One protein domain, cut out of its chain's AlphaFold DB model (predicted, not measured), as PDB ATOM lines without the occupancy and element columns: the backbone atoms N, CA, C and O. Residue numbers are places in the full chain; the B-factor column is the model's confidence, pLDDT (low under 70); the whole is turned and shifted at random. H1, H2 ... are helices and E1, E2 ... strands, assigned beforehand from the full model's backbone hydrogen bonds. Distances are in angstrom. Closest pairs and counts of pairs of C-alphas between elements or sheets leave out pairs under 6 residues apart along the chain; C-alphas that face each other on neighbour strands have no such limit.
ATOM      1  N   ASP A  30       9.663 -28.594   1.732       90.69
ATOM      2  CA  ASP A  30      10.811 -28.426   0.840       90.69
ATOM      3  C   ASP A  30      11.099 -26.952   0.545       90.69
ATOM      4  O   ASP A  30      10.227 -26.196   0.122       90.69
ATOM      5  N   LYS A  31      12.371 -26.543   0.608       90.38
ATOM      6  CA  LYS A  31      12.799 -25.204   0.163       90.38
ATOM      7  C   LYS A  31      12.317 -24.850  -1.246       90.38
ATOM      8  O   LYS A  31      12.018 -23.689  -1.533       90.38
ATOM      9  N   ARG A  32      12.221 -25.847  -2.131       90.12
ATOM     10  CA  ARG A  32      11.716 -25.665  -3.496       90.12
ATOM     11  C   ARG A  32      10.218 -25.341  -3.528       90.12
ATOM     12  O   ARG A  32       9.841 -24.495  -4.331       90.12
ATOM     13  N   SER A  33       9.383 -25.967  -2.690       87.69
ATOM     14  CA  SER A  33       7.950 -25.634  -2.638       87.69
ATOM     15  C   SER A  33       7.746 -24.230  -2.085       87.69
ATOM     16  O   SER A  33       7.064 -23.430  -2.716       87.69
ATOM     17  N   VAL A  34       8.459 -23.877  -1.011       88.62
ATOM     18  CA  VAL A  34       8.459 -22.511  -0.465       88.62
ATOM     19  C   VAL A  34       8.825 -21.482  -1.537       88.62
ATOM     20  O   VAL A  34       8.109 -20.505  -1.738       88.62
ATOM     21  N   SER A  35       9.914 -21.720  -2.270       89.31
ATOM     22  CA  SER A  35      10.384 -20.790  -3.307       89.31
ATOM     23  C   SER A  35       9.410 -20.679  -4.485       89.31
ATOM     24  O   SER A  35       9.306 -19.622  -5.097       89.31
ATOM     25  N   ARG A  36       8.678 -21.752  -4.812       88.25
ATOM     26  CA  ARG A  36       7.616 -21.719  -5.829       88.25
ATOM     27  C   ARG A  36       6.438 -20.851  -5.379       88.25
ATOM     28  O   ARG A  36       5.901 -20.105  -6.190       88.25
ATOM     29  N   ASP A  37       6.061 -20.935  -4.107       86.06
ATOM     30  CA  ASP A  37       4.825 -20.324  -3.605       86.06
ATOM     31  C   ASP A  37       5.027 -18.864  -3.142       86.06
ATOM     32  O   ASP A  37       4.085 -18.059  -3.175       86.06
ATOM     33  N   PHE A  38       6.256 -18.507  -2.745       85.75
ATOM     34  CA  PHE A  38       6.632 -17.188  -2.208       85.75
ATOM     35  C   PHE A  38       7.689 -16.447  -3.036       85.75
ATOM     36  O   PHE A  38       7.954 -15.273  -2.780       85.75
ATOM     37  N   GLY A  39       8.258 -17.087  -4.057       89.94
ATOM     38  CA  GLY A  39       9.273 -16.489  -4.916       89.94
ATOM     39  C   GLY A  39      10.659 -16.426  -4.272       89.94
ATOM     40  O   GLY A  39      11.006 -17.204  -3.377       89.94
ATOM     41  N   ALA A  40      11.483 -15.507  -4.776       92.38
ATOM     42  CA  ALA A  40      12.826 -15.286  -4.256       92.38
ATOM     43  C   ALA A  40      12.774 -14.579  -2.888       92.38
ATOM     44  O   ALA A  40      11.956 -13.675  -2.700       92.38
ATOM     45  N   PRO A  41      13.648 -14.955  -1.941       94.50
ATOM     46  CA  PRO A  41      13.715 -14.284  -0.653       94.50
ATOM     47  C   PRO A  41      14.260 -12.862  -0.795       94.50
ATOM     48  O   PRO A  41      15.099 -12.579  -1.650       94.50
ATOM     49  N   ILE A  42      13.812 -11.981   0.094       95.44
ATOM     50  CA  ILE A  42      14.249 -10.582   0.177       95.44
ATOM     51  C   ILE A  42      15.661 -10.510   0.756       95.44
ATOM     52  O   ILE A  42      16.487  -9.711   0.319       95.44
ATOM     53  N   ALA A  43      15.944 -11.361   1.740       94.25
ATOM     54  CA  ALA A  43      17.261 -11.500   2.328       94.25
ATOM     55  C   ALA A  43      17.528 -12.953   2.715       94.25
ATOM     56  O   ALA A  43      16.622 -13.770   2.877       94.25
ATOM     57  N   THR A  44      18.808 -13.289   2.831       93.94
ATOM     58  CA  THR A  44      19.269 -14.619   3.216       93.94
ATOM     59  C   THR A  44      20.388 -14.495   4.236       93.94
ATOM     60  O   THR A  44      21.272 -13.653   4.083       93.94
ATOM     61  N   ARG A  45      20.360 -15.334   5.274       91.19
ATOM     62  CA  ARG A  45      21.369 -15.352   6.340       91.19
ATOM     63  C   ARG A  45      21.763 -16.788   6.689       91.19
ATOM     64  O   ARG A  45      20.876 -17.637   6.753       91.19
ATOM     65  N   PRO A  46      23.049 -17.091   6.922       89.31
ATOM     66  CA  PRO A  46      23.446 -18.393   7.452       89.31
ATOM     67  C   PRO A  46      22.965 -18.558   8.903       89.31
ATOM     68  O   PRO A  46      22.964 -17.599   9.671       89.31
ATOM     69  N   THR A  47      22.578 -19.776   9.279       84.44
ATOM     70  CA  THR A  47      22.151 -20.149  10.644       84.44
ATOM     71  C   THR A  47      22.811 -21.460  11.074       84.44
ATOM     72  O   THR A  47      23.539 -22.064  10.281       84.44
ATOM     73  N   LEU A  48      22.590 -21.906  12.321       71.06
ATOM     74  CA  LEU A  48      23.109 -23.186  12.836       71.06
ATOM     75  C   LEU A  48      24.624 -23.341  12.608       71.06
ATOM     76  O   LEU A  48      25.091 -24.364  12.109       71.06
ATOM     77  N   ASN A  49      25.398 -22.284  12.873       75.25
ATOM     78  CA  ASN A  49      26.845 -22.248  12.615       75.25
ATOM     79  C   ASN A  49      27.233 -22.637  11.168       75.25
ATOM     80  O   ASN A  49      28.256 -23.275  10.940       75.25
ATOM     81  N   GLY A  50      26.403 -22.276  10.182       76.75
ATOM     82  CA  GLY A  50      26.612 -22.575   8.758       76.75
ATOM     83  C   GLY A  50      25.921 -23.850   8.259       76.75
ATOM     84  O   GLY A  50      25.942 -24.127   7.059       76.75
ATOM     85  N   GLN A  51      25.266 -24.612   9.136       83.31
ATOM     86  CA  GLN A  51      24.529 -25.830   8.771       83.31
ATOM     87  C   GLN A  51      23.084 -25.558   8.330       83.31
ATOM     88  O   GLN A  51      22.391 -26.462   7.856       83.31
ATOM     89  N   GLY A  52      22.626 -24.315   8.451       88.88
ATOM     90  CA  GLY A  52      21.326 -23.873   7.978       88.88
ATOM     91  C   GLY A  52      21.392 -22.550   7.234       88.88
ATOM     92  O   GLY A  52      22.426 -21.877   7.159       88.88
ATOM     93  N   VAL A  53      20.251 -22.182   6.673       92.75
ATOM     94  CA  VAL A  53      20.038 -20.902   6.017       92.75
ATOM     95  C   VAL A  53      18.644 -20.393   6.347       92.75
ATOM     96  O   VAL A  53      17.670 -21.129   6.254       92.75
ATOM     97  N   CYS A  54      18.539 -19.127   6.722       92.94
ATOM     98  CA  CYS A  54      17.275 -18.440   6.922       92.94
ATOM     99  C   CYS A  54      16.978 -17.511   5.745       92.94
ATOM    100  O   CYS A  54      17.883 -16.873   5.196       92.94
ATOM    101  N   HIS A  55      15.714 -17.461   5.345       95.38
ATOM    102  CA  HIS A  55      15.193 -16.627   4.273       95.38
ATOM    103  C   HIS A  55      14.118 -15.685   4.805       95.38
ATOM    104  O   HIS A  55      13.191 -16.131   5.480       95.38
ATOM    105  N   ASP A  56      14.255 -14.404   4.476       94.88
ATOM    106  CA  ASP A  56      13.269 -13.366   4.766       94.88
ATOM    107  C   ASP A  56      12.311 -13.202   3.584       94.88
ATOM    108  O   ASP A  56      12.744 -13.047   2.438       94.88
ATOM    109  N   TYR A  57      11.015 -13.172   3.874       92.69
ATOM    110  CA  TYR A  57       9.933 -12.926   2.928       92.69
ATOM    111  C   TYR A  57       8.998 -11.839   3.456       92.69
ATOM    112  O   TYR A  57       8.924 -11.578   4.655       92.69
ATOM    113  N   ASN A  58       8.235 -11.239   2.545       90.00
ATOM    114  CA  ASN A  58       7.066 -10.444   2.886       90.00
ATOM    115  C   ASN A  58       5.832 -11.233   2.473       90.00
ATOM    116  O   ASN A  58       5.702 -11.606   1.305       90.00
ATOM    117  N   HIS A  59       4.915 -11.453   3.408       85.25
ATOM    118  CA  HIS A  59       3.621 -12.046   3.106       85.25
ATOM    119  C   HIS A  59       2.536 -10.984   3.182       85.25
ATOM    120  O   HIS A  59       2.499 -10.187   4.118       85.25
ATOM    121  N   ARG A  60       1.653 -10.951   2.186       85.38
ATOM    122  CA  ARG A  60       0.478 -10.081   2.218       85.38
ATOM    123  C   ARG A  60      -0.704 -10.894   2.721       85.38
ATOM    124  O   ARG A  60      -1.155 -11.808   2.037       85.38
ATOM    125  N   LEU A  61      -1.199 -10.526   3.894       80.44
ATOM    126  CA  LEU A  61      -2.385 -11.110   4.504       80.44
ATOM    127  C   LEU A  61      -3.654 -10.747   3.710       80.44
ATOM    128  O   LEU A  61      -3.661  -9.747   2.984       80.44
ATOM    129  N   PRO A  62      -4.763 -11.498   3.876       79.12
ATOM    130  CA  PRO A  62      -6.026 -11.222   3.182       79.12
ATOM    131  C   PRO A  62      -6.598  -9.819   3.433       79.12
ATOM    132  O   PRO A  62      -7.300  -9.280   2.584       79.12
ATOM    133  N   ASN A  63      -6.276  -9.207   4.577       79.19
ATOM    134  CA  ASN A  63      -6.661  -7.832   4.915       79.19
ATOM    135  C   ASN A  63      -5.797  -6.757   4.217       79.19
ATOM    136  O   ASN A  63      -6.008  -5.568   4.435       79.19
ATOM    137  N   GLY A  64      -4.825  -7.157   3.391       84.94
ATOM    138  CA  GLY A  64      -3.913  -6.268   2.670       84.94
ATOM    139  C   GLY A  64      -2.641  -5.898   3.437       84.94
ATOM    140  O   GLY A  64      -1.706  -5.376   2.822       84.94
ATOM    141  N   THR A  65      -2.564  -6.208   4.736       85.50
ATOM    142  CA  THR A  65      -1.375  -5.970   5.562       85.50
ATOM    143  C   THR A  65      -0.200  -6.791   5.043       85.50
ATOM    144  O   THR A  65      -0.327  -7.985   4.777       85.50
ATOM    145  N   VAL A  66       0.962  -6.152   4.906       87.81
ATOM    146  CA  VAL A  66       2.217  -6.835   4.578       87.81
ATOM    147  C   VAL A  66       2.976  -7.087   5.870       87.81
ATOM    148  O   VAL A  66       3.248  -6.150   6.617       87.81
ATOM    149  N   THR A  67       3.310  -8.345   6.128       85.31
ATOM    150  CA  THR A  67       3.997  -8.778   7.344       85.31
ATOM    151  C   THR A  67       5.313  -9.478   6.991       85.31
ATOM    152  O   THR A  67       5.342 -10.267   6.036       85.31
ATOM    153  N   PRO A  68       6.418  -9.170   7.697       90.44
ATOM    154  CA  PRO A  68       7.665  -9.898   7.526       90.44
ATOM    155  C   PRO A  68       7.498 -11.337   8.015       90.44
ATOM    156  O   PRO A  68       6.823 -11.601   9.011       90.44
ATOM    157  N   PHE A  69       8.126 -12.270   7.312       88.50
ATOM    158  CA  PHE A  69       8.071 -13.684   7.648       88.50
ATOM    159  C   PHE A  69       9.411 -14.352   7.362       88.50
ATOM    160  O   PHE A  69       9.951 -14.217   6.262       88.50
ATOM    161  N   TYR A  70       9.935 -15.101   8.329       91.50
ATOM    162  CA  TYR A  70      11.186 -15.831   8.175       91.50
ATOM    163  C   TYR A  70      10.926 -17.319   7.978       91.50
ATOM    164  O   TYR A  70       9.968 -17.878   8.517       91.50
ATOM    165  N   VAL A  71      11.830 -17.974   7.252       91.06
ATOM    166  CA  VAL A  71      11.858 -19.430   7.101       91.06
ATOM    167  C   VAL A  71      13.297 -19.918   7.193       91.06
ATOM    168  O   VAL A  71      14.144 -19.567   6.374       91.06
ATOM    169  N   GLY A  72      13.583 -20.723   8.208       91.19
ATOM    170  CA  GLY A  72      14.839 -21.430   8.400       91.19
ATOM    171  C   GLY A  72      14.816 -22.795   7.719       91.19
ATOM    172  O   GLY A  72      13.912 -23.598   7.952       91.19
ATOM    173  N   PHE A  73      15.846 -23.076   6.931       90.62
ATOM    174  CA  PHE A  73      16.096 -24.346   6.266       90.62
ATOM    175  C   PHE A  73      17.372 -24.983   6.795       90.62
ATOM    176  O   PHE A  73      18.362 -24.300   7.066       90.62
ATOM    177  N   ARG A  74      17.379 -26.308   6.864       88.94
ATOM    178  CA  ARG A  74      18.595 -27.086   7.094       88.94
ATOM    179  C   ARG A  74      19.287 -27.364   5.763       88.94
ATOM    180  O   ARG A  74      18.641 -27.754   4.794       88.94
ATOM    181  N   ASN A  75      20.604 -27.174   5.705       88.75
ATOM    182  CA  ASN A  75      21.356 -27.292   4.452       88.75
ATOM    183  C   ASN A  75      21.507 -28.746   3.978       88.75
ATOM    184  O   ASN A  75      21.654 -28.964   2.780       88.75
ATOM    185  N   SER A  76      21.447 -29.734   4.882       86.75
ATOM    186  CA  SER A  76      21.658 -31.149   4.536       86.75
ATOM    187  C   SER A  76      20.601 -31.713   3.584       86.75
ATOM    188  O   SER A  76      20.918 -32.544   2.742       86.75
ATOM    189  N   ASP A  77      19.345 -31.288   3.734       86.88
ATOM    190  CA  ASP A  77      18.195 -31.811   2.988       86.88
ATOM    191  C   ASP A  77      17.268 -30.711   2.444       86.88
ATOM    192  O   ASP A  77      16.267 -31.004   1.794       86.88
ATOM    193  N   GLY A  78      17.591 -29.435   2.685       89.62
ATOM    194  CA  GLY A  78      16.793 -28.302   2.224       89.62
ATOM    195  C   GLY A  78      15.407 -28.233   2.862       89.62
ATOM    196  O   GLY A  78      14.509 -27.619   2.281       89.62
ATOM    197  N   LYS A  79      15.204 -28.871   4.019       89.50
ATOM    198  CA  LYS A  79      13.906 -28.910   4.697       89.50
ATOM    199  C   LYS A  79      13.715 -27.722   5.627       89.50
ATOM    200  O   LYS A  79      14.661 -27.295   6.293       89.50
ATOM    201  N   VAL A  80      12.483 -27.220   5.698       88.38
ATOM    202  CA  VAL A  80      12.063 -26.217   6.683       88.38
ATOM    203  C   VAL A  80      12.228 -26.800   8.078       88.38
ATOM    204  O   VAL A  80      11.732 -27.889   8.375       88.38
ATOM    205  N   VAL A  81      12.914 -26.056   8.934       85.56
ATOM    206  CA  VAL A  81      13.113 -26.402  10.340       85.56
ATOM    207  C   VAL A  81      12.458 -25.375  11.262       85.56
ATOM    208  O   VAL A  81      11.899 -25.768  12.276       85.56
ATOM    209  N   ALA A  82      12.437 -24.089  10.898       85.44
ATOM    210  CA  ALA A  82      11.819 -23.019  11.687       85.44
ATOM    211  C   ALA A  82      11.123 -22.003  10.783       85.44
ATOM    212  O   ALA A  82      11.535 -21.823   9.640       85.44
ATOM    213  N   PHE A  83      10.101 -21.317  11.285       88.00
ATOM    214  CA  PHE A  83       9.447 -20.216  10.583       88.00
ATOM    215  C   PHE A  83       8.644 -19.343  11.555       88.00
ATOM    216  O   PHE A  83       8.377 -19.754  12.686       88.00
ATOM    217  N   GLY A  84       8.260 -18.140  11.128       85.50
ATOM    218  CA  GLY A  84       7.377 -17.278  11.913       85.50
ATOM    219  C   GLY A  84       7.278 -15.833  11.412       85.50
ATOM    220  O   GLY A  84       8.064 -15.422  10.556       85.50
ATOM    221  N   PRO A  85       6.330 -15.047  11.959       86.69
ATOM    222  CA  PRO A  85       6.001 -13.692  11.502       86.69
ATOM    223  C   PRO A  85       6.954 -12.628  12.068       86.69
ATOM    224  O   PRO A  85       6.579 -11.762  12.855       86.69
ATOM    225  N   THR A  86       8.229 -12.747  11.720       89.00
ATOM    226  CA  THR A  86       9.321 -11.844  12.103       89.00
ATOM    227  C   THR A  86      10.436 -11.987  11.067       89.00
ATOM    228  O   THR A  86      10.301 -12.764  10.121       89.00
ATOM    229  N   THR A  87      11.537 -11.257  11.206       92.50
ATOM    230  CA  THR A  87      12.700 -11.399  10.318       92.50
ATOM    231  C   THR A  87      13.681 -12.465  10.818       92.50
ATOM    232  O   THR A  87      13.746 -12.776  12.006       92.50
ATOM    233  N   CYS A  88      14.535 -12.979   9.933       92.19
ATOM    234  CA  CYS A  88      15.663 -13.843  10.267       92.19
ATOM    235  C   CYS A  88      16.593 -13.196  11.299       92.19
ATOM    236  O   CYS A  88      17.145 -13.887  12.151       92.19
ATOM    237  N   GLY A  89      16.781 -11.872  11.232       91.00
ATOM    238  CA  GLY A  89      17.612 -11.139  12.189       91.00
ATOM    239  C   GLY A  89      17.042 -11.188  13.607       91.00
ATOM    240  O   GLY A  89      17.755 -11.536  14.547       91.00
ATOM    241  N   GLU A  90      15.750 -10.903  13.750       89.56
ATOM    242  CA  GLU A  90      15.040 -10.976  15.032       89.56
ATOM    243  C   GLU A  90      14.942 -12.417  15.543       89.56
ATOM    244  O   GLU A  90      15.220 -12.685  16.710       89.56
ATOM    245  N   ALA A  91      14.626 -13.374  14.669       87.62
ATOM    246  CA  ALA A  91      14.578 -14.788  15.022       87.62
ATOM    247  C   ALA A  91      15.944 -15.307  15.509       87.62
ATOM    248  O   ALA A  91      16.001 -16.090  16.459       87.62
ATOM    249  N   GLN A  92      17.049 -14.846  14.916       85.56
ATOM    250  CA  GLN A  92      18.398 -15.190  15.366       85.56
ATOM    251  C   GLN A  92      18.720 -14.555  16.721       85.56
ATOM    252  O   GLN A  92      19.218 -15.251  17.605       85.56
ATOM    253  N   ALA A  93      18.413 -13.267  16.899       86.19
ATOM    254  CA  ALA A  93      18.616 -12.561  18.164       86.19
ATOM    255  C   ALA A  93      17.831 -13.204  19.321       86.19
ATOM    256  O   ALA A  93      18.327 -13.273  20.442       86.19
ATOM    257  N   ASN A  94      16.647 -13.747  19.027       82.31
ATOM    258  CA  ASN A  94      15.786 -14.436  19.988       82.31
ATOM    259  C   ASN A  94      16.143 -15.923  20.198       82.31
ATOM    260  O   ASN A  94      15.470 -16.608  20.965       82.31
ATOM    261  N   GLY A  95      17.170 -16.449  19.519       78.50
ATOM    262  CA  GLY A  95      17.599 -17.847  19.648       78.50
ATOM    263  C   GLY A  95      16.722 -18.874  18.915       78.50
ATOM    264  O   GLY A  95      16.964 -20.074  19.032       78.50
TER     265      GLY A  95
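Overview. This is residues 30 to 95 of the 107 residues of an uncharacterized protein of Serratia marcescens (UniProt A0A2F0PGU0). Picture one twisted antiparallel sheet of four strands, its two long inner strands E2 and E3 making the longest axis, with a short helix over each of its faces. H1 runs along the strands on one face, while H2 stands up from the other. The printed part has 66 residues, with two named helices and four named strands in the order H1 E1 E2 E3 E4 H2; the class is mixed, helices and strands. It is compact, with a radius of gyration of the C-alphas of 11.6 A and spans of 37 by 27 by 16 A.

Arrangement. Begin with the sheet, E1 (residues 43 to 47), E2 (52 to 60), E3 (66 to 74) and E4 (80 to 84), a meander, each strand the antiparallel neighbour of the one before. In the hairpin E1 and E2, find N 45 and O 54 within hydrogen-bond range at 2.9 A. In the hairpin E2 and E3, N 55 and O 71 are 2.8 A apart; in the hairpin E3 and E4, N 72 and O 82 are 2.7 A apart. H2 (88 to 93) is on the sheet at a height of 8.3 A; its closest C-alphas to E3 are those of Cys 88 and Tyr 70, 5.3 A. H1 (31 to 38) is on the opposite face at 8.7 A, and the C-alphas of Phe 38 and Tyr 57 are its closest to E2, 7.4 A. H1 and H2 are apart. In both helices every O i to N i+4 pair is within hydrogen-bond range.

Along the chain. Find C-alpha 31 at (12.799, -25.204, 0.163), where H1 begins. E2 runs 25.7 A from C-alpha 52 at (21.326, -23.873, 7.978), and E3 runs 26.2 A. E1 is 13.0 A long, E4 11.4 A, H1 10.4 A and H2 8.5 A, ending at C-alpha 93 at (18.616, -12.561, 18.164).

Size, cuts and confidence. Look for the two C-alphas farthest apart at Asn 49 and Asn 63, 37.3 A. The printed part has no cut, and its five links are tight. The mean pLDDT of the printed part is 87.8, and no printed residue is under 70.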